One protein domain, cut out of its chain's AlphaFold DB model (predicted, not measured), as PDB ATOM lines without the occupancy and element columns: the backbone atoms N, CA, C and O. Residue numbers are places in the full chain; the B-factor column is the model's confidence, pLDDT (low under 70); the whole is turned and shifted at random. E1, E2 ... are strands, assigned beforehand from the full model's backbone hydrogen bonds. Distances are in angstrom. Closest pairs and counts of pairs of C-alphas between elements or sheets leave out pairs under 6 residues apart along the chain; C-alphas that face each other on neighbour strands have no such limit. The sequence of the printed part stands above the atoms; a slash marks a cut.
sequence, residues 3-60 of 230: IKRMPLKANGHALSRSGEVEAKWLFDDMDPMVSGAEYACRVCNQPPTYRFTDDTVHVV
ATOM      1  N   ILE A   3     332.783 229.273 386.113       95.69
ATOM      2  CA  ILE A   3     332.569 230.725 386.128       95.69
ATOM      3  C   ILE A   3     332.010 231.099 387.497       95.69
ATOM      4  O   ILE A   3     331.029 230.502 387.940       95.69
ATOM      5  N   LYS A   4     332.617 232.085 388.157       95.94
ATOM      6  CA  LYS A   4     332.091 232.666 389.396       95.94
ATOM      7  C   LYS A   4     331.939 234.170 389.240       95.94
ATOM      8  O   LYS A   4     332.848 234.834 388.747       95.94
ATOM      9  N   ARG A   5     330.807 234.702 389.695       96.25
ATOM     10  CA  ARG A   5     330.639 236.141 389.909       96.25
ATOM     11  C   ARG A   5     331.213 236.491 391.272       96.25
ATOM     12  O   ARG A   5     330.895 235.821 392.251       96.25
ATOM     13  N   MET A   6     332.085 237.487 391.308       96.50
ATOM     14  CA  MET A   6     332.841 237.863 392.499       96.50
ATOM     15  C   MET A   6     332.865 239.390 392.636       96.50
ATOM     16  O   MET A   6     332.984 240.084 391.619       96.50
ATOM     17  N   PRO A   7     332.790 239.941 393.859       96.94
ATOM     18  CA  PRO A   7     333.044 241.354 394.099       96.94
ATOM     19  C   PRO A   7     334.446 241.766 393.631       96.94
ATOM     20  O   PRO A   7     335.419 241.028 393.809       96.94
ATOM     21  N   LEU A   8     334.556 242.977 393.083       96.50
ATOM     22  CA  LEU A   8     335.814 243.592 392.670       96.50
ATOM     23  C   LEU A   8     336.230 244.686 393.661       96.50
ATOM     24  O   LEU A   8     335.565 245.711 393.816       96.50
ATOM     25  N   LYS A   9     337.394 244.517 394.287       97.00
ATOM     26  CA  LYS A   9     338.083 245.571 395.039       97.00
ATOM     27  C   LYS A   9     339.063 246.278 394.110       97.00
ATOM     28  O   LYS A   9     340.228 245.903 394.020       97.00
ATOM     29  N   ALA A  10     338.572 247.308 393.424       96.12
ATOM     30  CA  ALA A  10     339.287 247.994 392.345       96.12
ATOM     31  C   ALA A  10     340.474 248.872 392.787       96.12
ATOM     32  O   ALA A  10     341.137 249.436 391.931       96.12
ATOM     33  N   ASN A  11     340.736 249.028 394.090       96.31
ATOM     34  CA  ASN A  11     341.871 249.803 394.617       96.31
ATOM     35  C   ASN A  11     341.988 251.228 394.017       96.31
ATOM     36  O   ASN A  11     343.034 251.654 393.535       96.31
ATOM     37  N   GLY A  12     340.861 251.946 393.971       95.19
ATOM     38  CA  GLY A  12     340.769 253.296 393.399       95.19
ATOM     39  C   GLY A  12     340.586 253.349 391.877       95.19
ATOM     40  O   GLY A  12     340.191 254.388 391.352       95.19
ATOM     41  N   HIS A  13     340.794 252.249 391.149       96.31
ATOM     42  CA  HIS A  13     340.611 252.230 389.697       96.31
ATOM     43  C   HIS A  13     339.133 252.302 389.281       96.31
ATOM     44  O   HIS A  13     338.233 251.823 389.976       96.31
ATOM     45  N   ALA A  14     338.882 252.878 388.105       94.38
ATOM     46  CA  ALA A  14     337.573 252.918 387.455       94.38
ATOM     47  C   ALA A  14     337.488 251.811 386.388       94.38
ATOM     48  O   ALA A  14     337.748 252.060 385.211       94.38
ATOM     49  N   LEU A  15     337.183 250.582 386.828       91.44
ATOM     50  CA  LEU A  15     337.251 249.362 386.001       91.44
ATOM     51  C   LEU A  15     335.905 248.694 385.727       91.44
ATOM     52  O   LEU A  15     335.801 247.932 384.779       91.44
ATOM     53  N   SER A  16     334.872 248.909 386.535       77.50
ATOM     54  CA  SER A  16     333.543 248.363 386.246       77.50
ATOM     55  C   SER A  16     332.458 249.255 386.830       77.50
ATOM     56  O   SER A  16     332.692 249.993 387.789       77.50
ATOM     57  N   ARG A  17     331.263 249.198 386.234       69.56
ATOM     58  CA  ARG A  17     330.085 249.933 386.717       69.56
ATOM     59  C   ARG A  17     329.319 249.178 387.810       69.56
ATOM     60  O   ARG A  17     328.602 249.803 388.577       69.56
ATOM     61  N   SER A  18     329.459 247.854 387.879       76.56
ATOM     62  CA  SER A  18     328.669 246.977 388.758       76.56
ATOM     63  C   SER A  18     329.331 246.666 390.103       76.56
ATOM     64  O   SER A  18     328.662 246.148 390.991       76.56
ATOM     65  N   GLY A  19     330.639 246.911 390.254       87.12
ATOM     66  CA  GLY A  19     331.399 246.476 391.433       87.12
ATOM     67  C   GLY A  19     331.620 244.957 391.522       87.12
ATOM     68  O   GLY A  19     332.220 244.485 392.485       87.12
ATOM     69  N   GLU A  20     331.189 244.196 390.514       93.88
ATOM     70  CA  GLU A  20     331.378 242.749 390.386       93.88
ATOM     71  C   GLU A  20     332.038 242.406 389.050       93.88
ATOM     72  O   GLU A  20     331.899 243.140 388.069       93.88
ATOM     73  N   VAL A  21     332.718 241.263 389.004       95.62
ATOM     74  CA  VAL A  21     333.328 240.693 387.799       95.62
ATOM     75  C   VAL A  21     333.062 239.194 387.706       95.62
ATOM     76  O   VAL A  21     332.724 238.537 388.693       95.62
ATOM     77  N   GLU A  22     333.233 238.637 386.514       95.75
ATOM     78  CA  GLU A  22     333.259 237.196 386.289       95.75
ATOM     79  C   GLU A  22     334.706 236.706 386.276       95.75
ATOM     80  O   GLU A  22     335.488 237.102 385.412       95.75
ATOM     81  N   ALA A  23     335.042 235.806 387.195       95.38
ATOM     82  CA  ALA A  23     336.278 235.039 387.161       95.38
ATOM     83  C   ALA A  23     336.026 233.710 386.430       95.38
ATOM     84  O   ALA A  23     335.109 232.957 386.781       95.38
ATOM     85  N   LYS A  24     336.815 233.440 385.387       95.56
ATOM     86  CA  LYS A  24     336.667 232.288 384.490       95.56
ATOM     87  C   LYS A  24     337.898 231.391 384.583       95.56
ATOM     88  O   LYS A  24     338.963 231.749 384.090       95.56
ATOM     89  N   TRP A  25     337.729 230.205 385.164       94.00
ATOM     90  CA  TRP A  25     338.742 229.148 385.180       94.00
ATOM     91  C   TRP A  25     338.512 228.236 383.981       94.00
ATOM     92  O   TRP A  25     337.552 227.452 383.947       94.00
ATOM     93  N   LEU A  26     339.356 228.384 382.963       91.69
ATOM     94  CA  LEU A  26     339.300 227.552 381.760       91.69
ATOM     95  C   LEU A  26     339.880 226.157 382.033       91.69
ATOM     96  O   LEU A  26     339.262 225.168 381.635       91.69
ATOM     97  N   PHE A  27     340.981 226.103 382.787       92.69
ATOM     98  CA  PHE A  27     341.712 224.902 383.196       92.69
ATOM     99  C   PHE A  27     342.136 225.021 384.669       92.69
ATOM    100  O   PHE A  27     342.225 226.134 385.187       92.69
ATOM    101  N   ASP A  28     342.359 223.888 385.342       87.69
ATOM    102  CA  ASP A  28     342.623 223.840 386.792       87.69
ATOM    103  C   ASP A  28     344.010 224.393 387.184       87.69
ATOM    104  O   ASP A  28     344.241 224.713 388.347       87.69
ATOM    105  N   ASP A  29     344.928 224.520 386.224       90.00
ATOM    106  CA  ASP A  29     346.322 224.944 386.393       90.00
ATOM    107  C   ASP A  29     346.616 226.363 385.869       90.00
ATOM    108  O   ASP A  29     347.766 226.803 385.891       90.00
ATOM    109  N   MET A  30     345.594 227.090 385.409       89.06
ATOM    110  CA  MET A  30     345.735 228.447 384.881       89.06
ATOM    111  C   MET A  30     345.142 229.498 385.814       89.06
ATOM    112  O   MET A  30     344.102 229.285 386.443       89.06
ATOM    113  N   ASP A  31     345.762 230.679 385.814       89.12
ATOM    114  CA  ASP A  31     345.173 231.852 386.445       89.12
ATOM    115  C   ASP A  31     343.805 232.165 385.814       89.12
ATOM    116  O   ASP A  31     343.646 232.110 384.586       89.12
ATOM    117  N   PRO A  32     342.791 232.488 386.629       93.31
ATOM    118  CA  PRO A  32     341.475 232.815 386.113       93.31
ATOM    119  C   PRO A  32     341.494 234.104 385.293       93.31
ATOM    120  O   PRO A  32     342.096 235.111 385.663       93.31
ATOM    121  N   MET A  33     340.740 234.096 384.198       94.19
ATOM    122  CA  MET A  33     340.501 235.286 383.391       94.19
ATOM    123  C   MET A  33     339.385 236.124 384.020       94.19
ATOM    124  O   MET A  33     338.326 235.591 384.357       94.19
ATOM    125  N   VAL A  34     339.596 237.436 384.134       94.56
ATOM    126  CA  VAL A  34     338.555 238.383 384.558       94.56
ATOM    127  C   VAL A  34     337.806 238.903 383.337       94.56
ATOM    128  O   VAL A  34     338.413 239.373 382.380       94.56
ATOM    129  N   SER A  35     336.478 238.860 383.375       93.31
ATOM    130  CA  SER A  35     335.616 239.573 382.429       93.31
ATOM    131  C   SER A  35     334.547 240.385 383.155       93.31
ATOM    132  O   SER A  35     334.254 240.137 384.322       93.31
ATOM    133  N   GLY A  36     333.958 241.368 382.471       88.81
ATOM    134  CA  GLY A  36     333.039 242.331 383.095       88.81
ATOM    135  C   GLY A  36     333.743 243.524 383.756       88.81
ATOM    136  O   GLY A  36     333.073 244.398 384.302       88.81
ATOM    137  N   ALA A  37     335.074 243.582 383.670       92.00
ATOM    138  CA  ALA A  37     335.868 244.780 383.904       92.00
ATOM    139  C   ALA A  37     336.453 245.296 382.581       92.00
ATOM    140  O   ALA A  37     336.662 244.527 381.642       92.00
ATOM    141  N   GLU A  38     336.717 246.596 382.535       90.44
ATOM    142  CA  GLU A  38     337.483 247.259 381.487       90.44
ATOM    143  C   GLU A  38     338.911 246.715 381.443       90.44
ATOM    144  O   GLU A  38     339.506 246.413 382.480       90.44
ATOM    145  N   TYR A  39     339.481 246.644 380.239       92.75
ATOM    146  CA  TYR A  39     340.865 246.203 380.042       92.75
ATOM    147  C   TYR A  39     341.889 247.139 380.707       92.75
ATOM    148  O   TYR A  39     342.975 246.710 381.084       92.75
ATOM    149  N   ALA A  40     341.535 248.415 380.872       94.31
ATOM    150  CA  ALA A  40     342.348 249.415 381.545       94.31
ATOM    151  C   ALA A  40     341.473 250.354 382.381       94.31
ATOM    152  O   ALA A  40     340.288 250.552 382.107       94.31
ATOM    153  N   CYS A  41     342.066 250.958 383.407       95.44
ATOM    154  CA  CYS A  41     341.398 251.978 384.204       95.44
ATOM    155  C   CYS A  41     341.046 253.193 383.340       95.44
ATOM    156  O   CYS A  41     341.931 253.806 382.747       95.44
ATOM    157  N   ARG A  42     339.773 253.609 383.337       94.12
ATOM    158  CA  ARG A  42     339.316 254.777 382.561       94.12
ATOM    159  C   ARG A  42     340.015 256.089 382.950       94.12
ATOM    160  O   ARG A  42     340.059 257.014 382.146       94.12
ATOM    161  N   VAL A  43     340.576 256.169 384.162       95.50
ATOM    162  CA  VAL A  43     341.267 257.371 384.649       95.50
ATOM    163  C   VAL A  43     342.746 257.357 384.265       95.50
ATOM    164  O   VAL A  43     343.187 258.205 383.495       95.50
ATOM    165  N   CYS A  44     343.515 256.394 384.786       95.69
ATOM    166  CA  CYS A  44     344.969 256.346 384.605       95.69
ATOM    167  C   CYS A  44     345.434 255.541 383.383       95.69
ATOM    168  O   CYS A  44     346.636 255.451 383.172       95.69
ATOM    169  N   ASN A  45     344.528 254.928 382.616       95.44
ATOM    170  CA  ASN A  45     344.815 254.081 381.450       95.44
ATOM    171  C   ASN A  45     345.712 252.853 381.711       95.44
ATOM    172  O   ASN A  45     346.202 252.240 380.766       95.44
ATOM    173  N   GLN A  46     345.953 252.476 382.971       95.25
ATOM    174  CA  GLN A  46     346.771 251.304 383.295       95.25
ATOM    175  C   GLN A  46     345.918 250.026 383.307       95.25
ATOM    176  O   GLN A  46     344.812 250.048 383.866       95.25
ATOM    177  N   PRO A  47     346.405 248.914 382.724       94.81
ATOM    178  CA  PRO A  47     345.769 247.615 382.880       94.81
ATOM    179  C   PRO A  47     345.912 247.138 384.335       94.81
ATOM    180  O   PRO A  47     346.994 247.266 384.913       94.81
ATOM    181  N   PRO A  48     344.847 246.613 384.960       95.44
ATOM    182  CA  PRO A  48     344.907 246.147 386.339       95.44
ATOM    183  C   PRO A  48     345.612 244.792 386.461       95.44
ATOM    184  O   PRO A  48     345.325 243.862 385.706       95.44
ATOM    185  N   THR A  49     346.443 244.632 387.490       96.50
ATOM    186  CA  THR A  49     346.896 243.311 387.940       96.50
ATOM    187  C   THR A  49     345.901 242.754 388.951       96.50
ATOM    188  O   THR A  49     345.631 243.383 389.979       96.50
ATOM    189  N   TYR A  50     345.355 241.566 388.688       96.50
ATOM    190  CA  TYR A  50     344.373 240.930 389.567       96.50
ATOM    191  C   TYR A  50     345.010 239.922 390.523       96.50
ATOM    192  O   TYR A  50     345.879 239.138 390.150       96.50
ATOM    193  N   ARG A  51     344.511 239.892 391.760       96.69
ATOM    194  CA  ARG A  51     344.776 238.851 392.753       96.69
ATOM    195  C   ARG A  51     343.458 238.265 393.237       96.69
ATOM    196  O   ARG A  51     342.573 239.001 393.679       96.69
ATOM    197  N   PHE A  52     343.356 236.945 393.199       95.56
ATOM    198  CA  PHE A  52     342.151 236.216 393.576       95.56
ATOM    199  C   PHE A  52     342.235 235.741 395.026       95.56
ATOM    200  O   PHE A  52     343.289 235.328 395.506       95.56
ATOM    201  N   THR A  53     341.107 235.823 395.716       94.62
ATOM    202  CA  THR A  53     340.849 235.166 397.002       94.62
ATOM    203  C   THR A  53     339.656 234.224 396.829       94.62
ATOM    204  O   THR A  53     339.110 234.132 395.727       94.62
ATOM    205  N   ASP A  54     339.239 233.525 397.886       91.50
ATOM    206  CA  ASP A  54     338.143 232.552 397.791       91.50
ATOM    207  C   ASP A  54     336.816 233.177 397.324       91.50
ATOM    208  O   ASP A  54     336.042 232.526 396.616       91.50
ATOM    209  N   ASP A  55     336.568 234.441 397.681       94.56
ATOM    210  CA  ASP A  55     335.309 235.140 397.418       94.56
ATOM    211  C   ASP A  55     335.455 236.469 396.660       94.56
ATOM    212  O   ASP A  55     334.473 236.940 396.095       94.56
ATOM    213  N   THR A  56     336.657 237.051 396.577       96.56
ATOM    214  CA  THR A  56     336.865 238.421 396.080       96.56
ATOM    215  C   THR A  56     338.016 238.519 395.073       96.56
ATOM    216  O   THR A  56     339.052 237.862 395.219       96.56
ATOM    217  N   VAL A  57     337.873 239.395 394.071       96.62
ATOM    218  CA  VAL A  57     338.954 239.793 393.151       96.62
ATOM    219  C   VAL A  57     339.512 241.150 393.583       96.62
ATOM    220  O   VAL A  57     338.767 242.117 393.741       96.62
ATOM    221  N   HIS A  58     340.827 241.245 393.766       97.19
ATOM    222  CA  HIS A  58     341.519 242.476 394.148       97.19
ATOM    223  C   HIS A  58     342.372 242.999 393.001       97.19
ATOM    224  O   HIS A  58     343.070 242.218 392.362       97.19
ATOM    225  N   VAL A  59     342.382 244.314 392.796       97.25
ATOM    226  CA  VAL A  59     343.422 244.968 391.991       97.25
ATOM    227  C   VAL A  59     344.610 245.271 392.896       97.25
ATOM    228  O   VAL A  59     344.436 245.833 393.981       97.25
ATOM    229  N   VAL A  60     345.801 244.843 392.483       97.19
ATOM    230  CA  VAL A  60     347.011 244.886 393.313       97.19
ATOM    231  C   VAL A  60     347.532 246.313 393.437       97.19
ATOM    232  O   VAL A  60     347.617 246.828 394.553       97.19
TER     233      VAL A  60
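Overview. This is residues 3 to 60 of the 230 residues of an uncharacterized protein of Streptomyces sp. MnatMP-M17 (UniProt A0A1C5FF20). With little regular structure, this is one small sheet curled like part of a barrel and folded so that E3 and E2 face E5 and E4, with E1 as the hinge. The 58 printed residues hold five named strands, E1 to E5 along the chain, and no named helix; 22 residues are in strands, class all strand. The mixed sheet runs E3 E2 E1 E5 E4. It is compact, with a radius of gyration of the C-alphas of 10.8 A, spanning 34 by 18 by 17 A.

Arrangement. Start at E1, residues 3 to 9; E2, residues 20 to 25, forms an antiparallel hairpin with it, N 6 and O 21 being 2.9 A apart, within hydrogen-bond range. E3, residues 33 to 35, continues this meander, each strand the antiparallel neighbour of the one before, with N 24 to O 33 at 2.8 A. E5, residues 57 to 59, is parallel to E1, with N 9 to O 57 at 2.8 A. E4, residues 50 to 52, forms a hairpin with E5, with N 51 to O 58 at 2.8 A.

Along the chain. Find C-alpha 3 at (332.569, 230.725, 386.128); E1 runs 18.2 A from there, and E2 16.3 A. E3 and E4 each measure 6.6 A; E5, 6.9 A, ends at C-alpha 59, (343.422, 244.968, 391.991).

Size, cuts and confidence. The C-alphas farthest apart, of Asp 28 and Val 43, are 33.6 A apart. The printed part has no cut; the link from E3 to E4 is long, 14 residues. Only residue 17 is under pLDDT 70.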